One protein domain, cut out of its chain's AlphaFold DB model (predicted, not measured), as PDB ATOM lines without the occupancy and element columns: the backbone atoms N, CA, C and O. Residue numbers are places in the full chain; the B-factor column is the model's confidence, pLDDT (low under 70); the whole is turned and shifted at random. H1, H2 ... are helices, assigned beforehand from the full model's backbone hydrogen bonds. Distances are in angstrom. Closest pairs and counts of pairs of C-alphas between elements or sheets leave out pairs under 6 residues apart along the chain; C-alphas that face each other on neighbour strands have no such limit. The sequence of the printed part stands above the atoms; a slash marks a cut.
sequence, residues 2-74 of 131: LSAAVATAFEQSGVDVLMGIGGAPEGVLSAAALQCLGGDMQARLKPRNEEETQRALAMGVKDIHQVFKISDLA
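What this domain is: This is residues 2 to 74 of the 131 residues of the protein "Fructose-bisphosphatase" of candidate division NC10 bacterium (UniProt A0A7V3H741). A long helix, H2, makes one end of the model with H1 and H4 packed on it from different sides, and a lone helix, H3, makes the far end. Two stretches, residues 38 to 49 and 59 to 69, lead out to H3 and back, with a short antiparallel pairing of residues 42 to 43 with 68 to 69 between them. The printed part has 73 residues with four named helices, in the order H1, H2, H3, H4, and no named strand; the class is all helix, though under half of the residues, 33 of 73, are in named elements. The whole is only just compact, close to loose, with a radius of gyration of the C-alphas of 13.4 A; its outline is a rod spanning 42 by 20 by 15 A.

Where its parts are: H1, residues 2 to 7, begins at C-alpha 2 (0.728, 165.668, 18.533). H2, residues 24 to 37, is 20.0 A long. H3, residues 50 to 58, is 12.2 A long and begins at C-alpha 50 (-23.587, 168.128, 8.735). H4, residues 70 to 73, ends at C-alpha 73 (-3.074, 158.069, 7.643).

How they stand to each other: H1 and H2 touch, the closest C-alphas being those of Leu 2 and Ser 30, 5.4 A apart. They run the same way at a shallow tilt of 25 degrees. H2 touches H4, the closest C-alphas being those of Ala 31 and Ile 70, 5.3 A apart. H1 and H4 are apart, and H3 touches no helix. In H1, H2 and H3 every O i to N i+4 pair is within hydrogen-bond range; H4 is too short for such a pair.

The domain as a whole: The C-alphas farthest apart, of Gln 12 and Ala 58, are 42.3 A apart. The printed part has no cut, and its three links are long, with 16, 12 and 11 residues. The mean pLDDT of the printed part is 94.8, and no printed residue is under 70.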
ATOM      1  N   LEU A   2      -0.477 166.151  19.229       88.75
ATOM      2  CA  LEU A   2       0.728 165.668  18.533       88.75
ATOM      3  C   LEU A   2       1.898 165.308  19.467       88.75
ATOM      4  O   LEU A   2       2.422 164.203  19.387       88.75
ATOM      5  N   SER A   3       2.314 166.217  20.356       89.25
ATOM      6  CA  SER A   3       3.437 165.953  21.269       89.25
ATOM      7  C   SER A   3       3.164 164.763  22.191       89.25
ATOM      8  O   SER A   3       4.029 163.910  22.343       89.25
ATOM      9  N   ALA A   4       1.944 164.674  22.728       91.44
ATOM     10  CA  ALA A   4       1.508 163.576  23.584       91.44
ATOM     11  C   ALA A   4       1.422 162.244  22.820       91.44
ATOM     12  O   ALA A   4       1.769 161.207  23.368       91.44
ATOM     13  N   ALA A   5       1.001 162.264  21.550       94.00
ATOM     14  CA  ALA A   5       0.956 161.073  20.704       94.00
ATOM     15  C   ALA A   5       2.362 160.543  20.412       94.00
ATOM     16  O   ALA A   5       2.581 159.345  20.423       94.00
ATOM     17  N   VAL A   6       3.322 161.432  20.158       93.69
ATOM     18  CA  VAL A   6       4.720 161.044  19.921       93.69
ATOM     19  C   VAL A   6       5.397 160.585  21.214       93.69
ATOM     20  O   VAL A   6       6.213 159.668  21.180       93.69
ATOM     21  N   ALA A   7       5.036 161.182  22.352       93.00
ATOM     22  CA  ALA A   7       5.549 160.802  23.662       93.00
ATOM     23  C   ALA A   7       5.290 159.322  23.993       93.00
ATOM     24  O   ALA A   7       6.150 158.712  24.624       93.00
ATOM     25  N   THR A   8       4.198 158.716  23.502       94.94
ATOM     26  CA  THR A   8       3.898 157.288  23.749       94.94
ATOM     27  C   THR A   8       4.956 156.326  23.214       94.94
ATOM     28  O   THR A   8       5.034 155.183  23.650       94.94
ATOM     29  N   ALA A   9       5.779 156.774  22.265       93.81
ATOM     30  CA  ALA A   9       6.838 155.969  21.668       93.81
ATOM     31  C   ALA A   9       8.216 156.187  22.322       93.81
ATOM     32  O   ALA A   9       9.211 155.635  21.853       93.81
ATOM     33  N   PHE A  10       8.300 156.986  23.390       88.50
ATOM     34  CA  PHE A  10       9.531 157.222  24.142       88.50
ATOM     35  C   PHE A  10       9.369 156.746  25.585       88.50
ATOM     36  O   PHE A  10       8.657 157.375  26.356       88.50
ATOM     37  N   GLU A  11      10.102 155.702  25.983       83.12
ATOM     38  CA  GLU A  11      10.028 155.122  27.341       83.12
ATOM     39  C   GLU A  11      10.228 156.158  28.461       83.12
ATOM     40  O   GLU A  11       9.617 156.080  29.522       83.12
ATOM     41  N   GLN A  12      11.074 157.163  28.222       83.69
ATOM     42  CA  GLN A  12      11.397 158.203  29.202       83.69
ATOM     43  C   GLN A  12      10.299 159.263  29.370       83.69
ATOM     44  O   GLN A  12      10.395 160.076  30.286       83.69
ATOM     45  N   SER A  13       9.283 159.284  28.503       87.31
ATOM     46  CA  SER A  13       8.210 160.281  28.569       87.31
ATOM     47  C   SER A  13       7.235 160.031  29.722       87.31
ATOM     48  O   SER A  13       6.563 160.958  30.166       87.31
ATOM     49  N   GLY A  14       7.133 158.782  30.197       88.19
ATOM     50  CA  GLY A  14       6.119 158.364  31.167       88.19
ATOM     51  C   GLY A  14       4.688 158.337  30.613       88.19
ATOM     52  O   GLY A  14       3.744 158.242  31.394       88.19
ATOM     53  N   VAL A  15       4.510 158.446  29.292       91.19
ATOM     54  CA  VAL A  15       3.210 158.363  28.618       91.19
ATOM     55  C   VAL A  15       3.113 157.018  27.906       91.19
ATOM     56  O   VAL A  15       3.907 156.749  27.016       91.19
ATOM     57  N   ASP A  16       2.120 156.197  28.246       92.88
ATOM     58  CA  ASP A  16       1.939 154.882  27.610       92.88
ATOM     59  C   ASP A  16       0.927 154.913  26.454       92.88
ATOM     60  O   ASP A  16       1.097 154.248  25.434       92.88
ATOM     61  N   VAL A  17      -0.164 155.675  26.607       95.62
ATOM     62  CA  VAL A  17      -1.281 155.696  25.650       95.62
ATOM     63  C   VAL A  17      -1.915 157.084  25.576       95.62
ATOM     64  O   VAL A  17      -2.135 157.736  26.595       95.62
ATOM     65  N   LEU A  18      -2.293 157.507  24.365       96.19
ATOM     66  CA  LEU A  18      -3.138 158.676  24.123       96.19
ATOM     67  C   LEU A  18      -4.513 158.235  23.606       96.19
ATOM     68  O   LEU A  18      -4.607 157.509  22.618       96.19
ATOM     69  N   MET A  19      -5.588 158.721  24.230       97.38
ATOM     70  CA  MET A  19      -6.965 158.515  23.768       97.38
ATOM     71  C   MET A  19      -7.734 159.832  23.796       97.38
ATOM     72  O   MET A  19      -7.636 160.594  24.755       97.38
ATOM     73  N   GLY A  20      -8.535 160.094  22.763       95.88
ATOM     74  CA  GLY A  20      -9.387 161.278  22.729       95.88
ATOM     75  C   GLY A  20      -9.802 161.689  21.325       95.88
ATOM     76  O   GLY A  20      -9.571 160.979  20.347       95.88
ATOM     77  N   ILE A  21     -10.433 162.858  21.247       96.44
ATOM     78  CA  ILE A  21     -10.764 163.532  19.993       96.44
ATOM     79  C   ILE A  21      -9.799 164.707  19.857       96.44
ATOM     80  O   ILE A  21      -9.731 165.554  20.744       96.44
ATOM     81  N   GLY A  22      -9.061 164.727  18.754       95.00
ATOM     82  CA  GLY A  22      -8.072 165.750  18.438       95.00
ATOM     83  C   GLY A  22      -8.279 166.330  17.046       95.00
ATOM     84  O   GLY A  22      -9.286 166.063  16.381       95.00
ATOM     85  N   GLY A  23      -7.314 167.126  16.601       95.19
ATOM     86  CA  GLY A  23      -7.324 167.680  15.255       95.19
ATOM     87  C   GLY A  23      -6.990 166.611  14.210       95.19
ATOM     88  O   GLY A  23      -6.059 165.821  14.371       95.19
ATOM     89  N   ALA A  24      -7.772 166.544  13.129       94.31
ATOM     90  CA  ALA A  24      -7.524 165.570  12.063       94.31
ATOM     91  C   ALA A  24      -6.157 165.775  11.366       94.31
ATOM     92  O   ALA A  24      -5.462 164.777  11.162       94.31
ATOM     93  N   PRO A  25      -5.718 167.013  11.041       93.94
ATOM     94  CA  PRO A  25      -4.372 167.250  10.509       93.94
ATOM     95  C   PRO A  25      -3.255 166.798  11.463       93.94
ATOM     96  O   PRO A  25      -2.302 166.140  11.045       93.94
ATOM     97  N   GLU A  26      -3.392 167.090  12.754       95.50
ATOM     98  CA  GLU A  26      -2.457 166.698  13.809       95.50
ATOM     99  C   GLU A  26      -2.396 165.174  13.965       95.50
ATOM    100  O   GLU A  26      -1.319 164.615  14.192       95.50
ATOM    101  N   GLY A  27      -3.521 164.484  13.764       95.94
ATOM    102  CA  GLY A  27      -3.577 163.026  13.709       95.94
ATOM    103  C   GLY A  27      -2.731 162.431  12.578       95.94
ATOM    104  O   GLY A  27      -2.034 161.441  12.794       95.94
ATOM    105  N   VAL A  28      -2.709 163.059  11.396       96.69
ATOM    106  CA  VAL A  28      -1.852 162.624  10.273       96.69
ATOM    107  C   VAL A  28      -0.368 162.836  10.590       96.69
ATOM    108  O   VAL A  28       0.446 161.947  10.337       96.69
ATOM    109  N   LEU A  29      -0.008 163.973  11.196       96.62
ATOM    110  CA  LEU A  29       1.370 164.233  11.639       96.62
ATOM    111  C   LEU A  29       1.825 163.235  12.714       96.62
ATOM    112  O   LEU A  29       2.957 162.753  12.670       96.62
ATOM    113  N   SER A  30       0.927 162.892  13.640       96.62
ATOM    114  CA  SER A  30       1.176 161.902  14.691       96.62
ATOM    115  C   SER A  30       1.413 160.516  14.094       96.62
ATOM    116  O   SER A  30       2.384 159.855  14.452       96.62
ATOM    117  N   ALA A  31       0.597 160.105  13.117       97.44
ATOM    118  CA  ALA A  31       0.773 158.838  12.412       97.44
ATOM    119  C   ALA A  31       2.115 158.761  11.663       97.44
ATOM    120  O   ALA A  31       2.779 157.726  11.690       97.44
ATOM    121  N   ALA A  32       2.546 159.857  11.029       97.44
ATOM    122  CA  ALA A  32       3.840 159.920  10.351       97.44
ATOM    123  C   ALA A  32       5.018 159.772  11.331       97.44
ATOM    124  O   ALA A  32       5.969 159.037  11.053       97.44
ATOM    125  N   ALA A  33       4.949 160.438  12.487       96.62
ATOM    126  CA  ALA A  33       5.951 160.320  13.542       96.62
ATOM    127  C   ALA A  33       5.996 158.906  14.137       96.62
ATOM    128  O   ALA A  33       7.066 158.305  14.210       96.62
ATOM    129  N   LEU A  34       4.833 158.361  14.507       96.56
ATOM    130  CA  LEU A  34       4.704 157.035  15.108       96.56
ATOM    131  C   LEU A  34       5.165 155.926  14.160       96.56
ATOM    132  O   LEU A  34       5.849 155.015  14.612       96.56
ATOM    133  N   GLN A  35       4.917 156.026  12.848       96.50
ATOM    134  CA  GLN A  35       5.502 155.070  11.900       96.50
ATOM    135  C   GLN A  35       7.024 155.104  11.903       96.50
ATOM    136  O   GLN A  35       7.657 154.051  11.879       96.50
ATOM    137  N   CYS A  36       7.629 156.292  11.967       96.38
ATOM    138  CA  CYS A  36       9.084 156.397  12.051       96.38
ATOM    139  C   CYS A  36       9.649 155.783  13.343       96.38
ATOM    140  O   CYS A  36      10.812 155.389  13.354       96.38
ATOM    141  N   LEU A  37       8.838 155.714  14.401       95.00
ATOM    142  CA  LEU A  37       9.199 155.196  15.721       95.00
ATOM    143  C   LEU A  37       8.769 153.737  15.950       95.00
ATOM    144  O   LEU A  37       9.095 153.170  16.986       95.00
ATOM    145  N   GLY A  38       8.061 153.118  14.999       93.81
ATOM    146  CA  GLY A  38       7.540 151.755  15.142       93.81
ATOM    147  C   GLY A  38       6.330 151.630  16.076       93.81
ATOM    148  O   GLY A  38       6.067 150.543  16.582       93.81
ATOM    149  N   GLY A  39       5.610 152.728  16.320       94.75
ATOM    150  CA  GLY A  39       4.384 152.748  17.116       94.75
ATOM    151  C   GLY A  39       3.130 152.350  16.328       94.75
ATOM    152  O   GLY A  39       3.184 152.038  15.138       94.75
ATOM    153  N   ASP A  40       1.980 152.415  17.000       96.12
ATOM    154  CA  ASP A  40       0.667 152.135  16.413       96.12
ATOM    155  C   ASP A  40      -0.325 153.272  16.699       96.12
ATOM    156  O   ASP A  40      -0.175 154.041  17.650       96.12
ATOM    157  N   MET A  41      -1.333 153.402  15.841       97.25
ATOM    158  CA  MET A  41      -2.376 154.415  15.938       97.25
ATOM    159  C   MET A  41      -3.623 153.975  15.173       97.25
ATOM    160  O   MET A  41      -3.549 153.455  14.057       97.25
ATOM    161  N   GLN A  42      -4.788 154.284  15.738       97.81
ATOM    162  CA  GLN A  42      -6.068 154.211  15.042       97.81
ATOM    163  C   GLN A  42      -6.808 155.538  15.190       97.81
ATOM    164  O   GLN A  42      -6.754 156.174  16.242       97.81
ATOM    165  N   ALA A  43      -7.511 155.954  14.139       97.38
ATOM    166  CA  ALA A  43      -8.301 157.178  14.148       97.38
ATOM    167  C   ALA A  43      -9.588 157.017  13.342       97.38
ATOM    168  O   ALA A  43      -9.718 156.138  12.495       97.38
ATOM    169  N   ARG A  44     -10.547 157.905  13.584       97.12
ATOM    170  CA  ARG A  44     -11.783 158.017  12.809       97.12
ATOM    171  C   ARG A  44     -12.183 159.480  12.745       97.12
ATOM    172  O   ARG A  44     -12.026 160.199  13.731       97.12
ATOM    173  N   LEU A  45     -12.720 159.910  11.607       96.75
ATOM    174  CA  LEU A  45     -13.255 161.260  11.482       96.75
ATOM    175  C   LEU A  45     -14.435 161.450  12.441       96.75
ATOM    176  O   LEU A  45     -15.284 160.574  12.613       96.75
ATOM    177  N   LYS A  46     -14.495 162.624  13.064       96.19
ATOM    178  CA  LYS A  46     -15.596 163.013  13.945       96.19
ATOM    179  C   LYS A  46     -16.110 164.395  13.534       96.19
ATOM    180  O   LYS A  46     -15.751 165.376  14.183       96.19
ATOM    181  N   PRO A  47     -16.916 164.486  12.458       95.44
ATOM    182  CA  PRO A  47     -17.564 165.738  12.086       95.44
ATOM    183  C   PRO A  47     -18.392 166.283  13.250       95.44
ATOM    184  O   PRO A  47     -19.033 165.523  13.986       95.44
ATOM    185  N   ARG A  48     -18.367 167.602  13.423       95.75
ATOM    186  CA  ARG A  48     -19.109 168.319  14.467       95.75
ATOM    187  C   ARG A  48     -20.527 168.667  14.030       95.75
ATOM    188  O   ARG A  48     -21.387 168.891  14.875       95.75
ATOM    189  N   ASN A  49     -20.759 168.731  12.722       96.50
ATOM    190  CA  ASN A  49     -22.030 169.082  12.107       96.50
ATOM    191  C   ASN A  49     -22.133 168.488  10.691       96.50
ATOM    192  O   ASN A  49     -21.177 167.911  10.168       96.50
ATOM    193  N   GLU A  50     -23.306 168.642  10.079       96.06
ATOM    194  CA  GLU A  50     -23.587 168.128   8.735       96.06
ATOM    195  C   GLU A  50     -22.727 168.799   7.655       96.06
ATOM    196  O   GLU A  50     -22.301 168.147   6.710       96.06
ATOM    197  N   GLU A  51     -22.399 170.083   7.812       97.19
ATOM    198  CA  GLU A  51     -21.543 170.810   6.869       97.19
ATOM    199  C   GLU A  51     -20.146 170.176   6.762       97.19
ATOM    200  O   GLU A  51     -19.627 169.969   5.665       97.19
ATOM    201  N   GLU A  52     -19.546 169.797   7.894       96.06
ATOM    202  CA  GLU A  52     -18.267 169.090   7.915       96.06
ATOM    203  C   GLU A  52     -18.361 167.693   7.298       96.06
ATOM    204  O   GLU A  52     -17.424 167.277   6.612       96.06
ATOM    205  N   THR A  53     -19.483 166.996   7.502       95.56
ATOM    206  CA  THR A  53     -19.759 165.709   6.850       95.56
ATOM    207  C   THR A  53     -19.791 165.876   5.334       95.56
ATOM    208  O   THR A  53     -19.044 165.197   4.629       95.56
ATOM    209  N   GLN A  54     -20.575 166.828   4.826       96.19
ATOM    210  CA  GLN A  54     -20.684 167.096   3.391       96.19
ATOM    211  C   GLN A  54     -19.348 167.530   2.785       96.19
ATOM    212  O   GLN A  54     -18.968 167.057   1.714       96.19
ATOM    213  N   ARG A  55     -18.578 168.364   3.492       96.25
ATOM    214  CA  ARG A  55     -17.232 168.756   3.063       96.25
ATOM    215  C   ARG A  55     -16.292 167.553   2.966       96.25
ATOM    216  O   ARG A  55     -15.556 167.446   1.990       96.25
ATOM    217  N   ALA A  56     -16.314 166.643   3.940       95.25
ATOM    218  CA  ALA A  56     -15.489 165.435   3.905       95.25
ATOM    219  C   ALA A  56     -15.863 164.521   2.724       95.25
ATOM    220  O   ALA A  56     -14.973 164.060   2.006       95.25
ATOM    221  N   LEU A  57     -17.162 164.322   2.473       94.81
ATOM    222  CA  LEU A  57     -17.652 163.576   1.308       94.81
ATOM    223  C   LEU A  57     -17.203 164.235  -0.008       94.81
ATOM    224  O   LEU A  57     -16.694 163.553  -0.898       94.81
ATOM    225  N   ALA A  58     -17.304 165.564  -0.109       96.56
ATOM    226  CA  ALA A  58     -16.853 166.332  -1.273       96.56
ATOM    227  C   ALA A  58     -15.333 166.239  -1.508       96.56
ATOM    228  O   ALA A  58     -14.878 166.301  -2.648       96.56
ATOM    229  N   MET A  59     -14.543 166.037  -0.448       95.38
ATOM    230  CA  MET A  59     -13.099 165.772  -0.523       95.38
ATOM    231  C   MET A  59     -12.761 164.311  -0.876       95.38
ATOM    232  O   MET A  59     -11.586 163.947  -0.926       95.38
ATOM    233  N   GLY A  60     -13.766 163.467  -1.131       94.38
ATOM    234  CA  GLY A  60     -13.588 162.079  -1.556       94.38
ATOM    235  C   GLY A  60     -13.536 161.059  -0.418       94.38
ATOM    236  O   GLY A  60     -13.199 159.897  -0.665       94.38
ATOM    237  N   VAL A  61     -13.878 161.447   0.815       94.44
ATOM    238  CA  VAL A  61     -14.079 160.480   1.903       94.44
ATOM    239  C   VAL A  61     -15.328 159.660   1.589       94.44
ATOM    240  O   VAL A  61     -16.416 160.207   1.457       94.44
ATOM    241  N   LYS A  62     -15.177 158.339   1.450       92.44
ATOM    242  CA  LYS A  62     -16.290 157.441   1.089       92.44
ATOM    243  C   LYS A  62     -17.131 157.019   2.291       92.44
ATOM    244  O   LYS A  62     -18.331 156.824   2.154       92.44
ATOM    245  N   ASP A  63     -16.486 156.859   3.441       94.88
ATOM    246  CA  ASP A  63     -17.116 156.441   4.687       94.88
ATOM    247  C   ASP A  63     -16.564 157.280   5.844       94.88
ATOM    248  O   ASP A  63     -15.382 157.216   6.180       94.88
ATOM    249  N   ILE A  64     -17.436 158.082   6.456       94.62
ATOM    250  CA  ILE A  64     -17.112 158.928   7.612       94.62
ATOM    251  C   ILE A  64     -16.799 158.083   8.852       94.62
ATOM    252  O   ILE A  64     -16.063 158.519   9.739       94.62
ATOM    253  N   HIS A  65     -17.349 156.871   8.927       94.12
ATOM    254  CA  HIS A  65     -17.193 155.977  10.066       94.12
ATOM    255  C   HIS A  65     -16.006 155.022   9.938       94.12
ATOM    256  O   HIS A  65     -15.742 154.273  10.887       94.12
ATOM    257  N   GLN A  66     -15.258 155.096   8.833       96.12
ATOM    258  CA  GLN A  66     -14.061 154.302   8.613       96.12
ATOM    259  C   GLN A  66     -13.057 154.490   9.759       96.12
ATOM    260  O   GLN A  66     -12.695 155.611  10.127       96.12
ATOM    261  N   VAL A  67     -12.568 153.370  10.297       97.44
ATOM    262  CA  VAL A  67     -11.404 153.361  11.186       97.44
ATOM    263  C   VAL A  67     -10.151 153.314  10.319       97.44
ATOM    264  O   VAL A  67      -9.915 152.342   9.604       97.44
ATOM    265  N   PHE A  68      -9.364 154.378  10.378       97.38
ATOM    266  CA  PHE A  68      -8.067 154.490   9.730       97.38
ATOM    267  C   PHE A  68      -7.003 153.885  10.639       97.38
ATOM    268  O   PHE A  68      -6.873 154.291  11.797       97.38
ATOM    269  N   LYS A  69      -6.224 152.941  10.113       97.38
ATOM    270  CA  LYS A  69      -4.986 152.491  10.757       97.38
ATOM    271  C   LYS A  69      -3.878 153.512  10.518       97.38
ATOM    272  O   LYS A  69      -3.968 154.347   9.615       97.38
ATOM    273  N   ILE A  70      -2.781 153.401  11.258       97.06
ATOM    274  CA  ILE A  70      -1.610 154.270  11.095       97.06
ATOM    275  C   ILE A  70      -1.088 154.310   9.644       97.06
ATOM    276  O   ILE A  70      -0.724 155.372   9.134       97.06
ATOM    277  N   SER A  71      -1.132 153.170   8.947       95.38
ATOM    278  CA  SER A  71      -0.747 153.034   7.539       95.38
ATOM    279  C   SER A  71      -1.729 153.687   6.568       95.38
ATOM    280  O   SER A  71      -1.362 153.967   5.434       95.38
ATOM    281  N   ASP A  72      -2.978 153.921   6.982       95.75
ATOM    282  CA  ASP A  72      -3.963 154.628   6.165       95.75
ATOM    283  C   ASP A  72      -3.789 156.149   6.246       95.75
ATOM    284  O   ASP A  72      -4.088 156.849   5.278       95.75
ATOM    285  N   LEU A  73      -3.297 156.646   7.385       96.25
ATOM    286  CA  LEU A  73      -3.074 158.069   7.643       96.25
ATOM    287  C   LEU A  73      -1.771 158.572   7.009       96.25
ATOM    288  O   LEU A  73      -1.770 159.606   6.349       96.25
ATOM    289  N   ALA A  74      -0.674 157.829   7.170       96.00
ATOM    290  CA  ALA A  74       0.627 158.166   6.598       96.00
ATOM    291  C   ALA A  74       1.062 157.071   5.611       96.00
ATOM    292  O   ALA A  74       1.670 156.070   5.977       96.00
TER     293      ALA A  74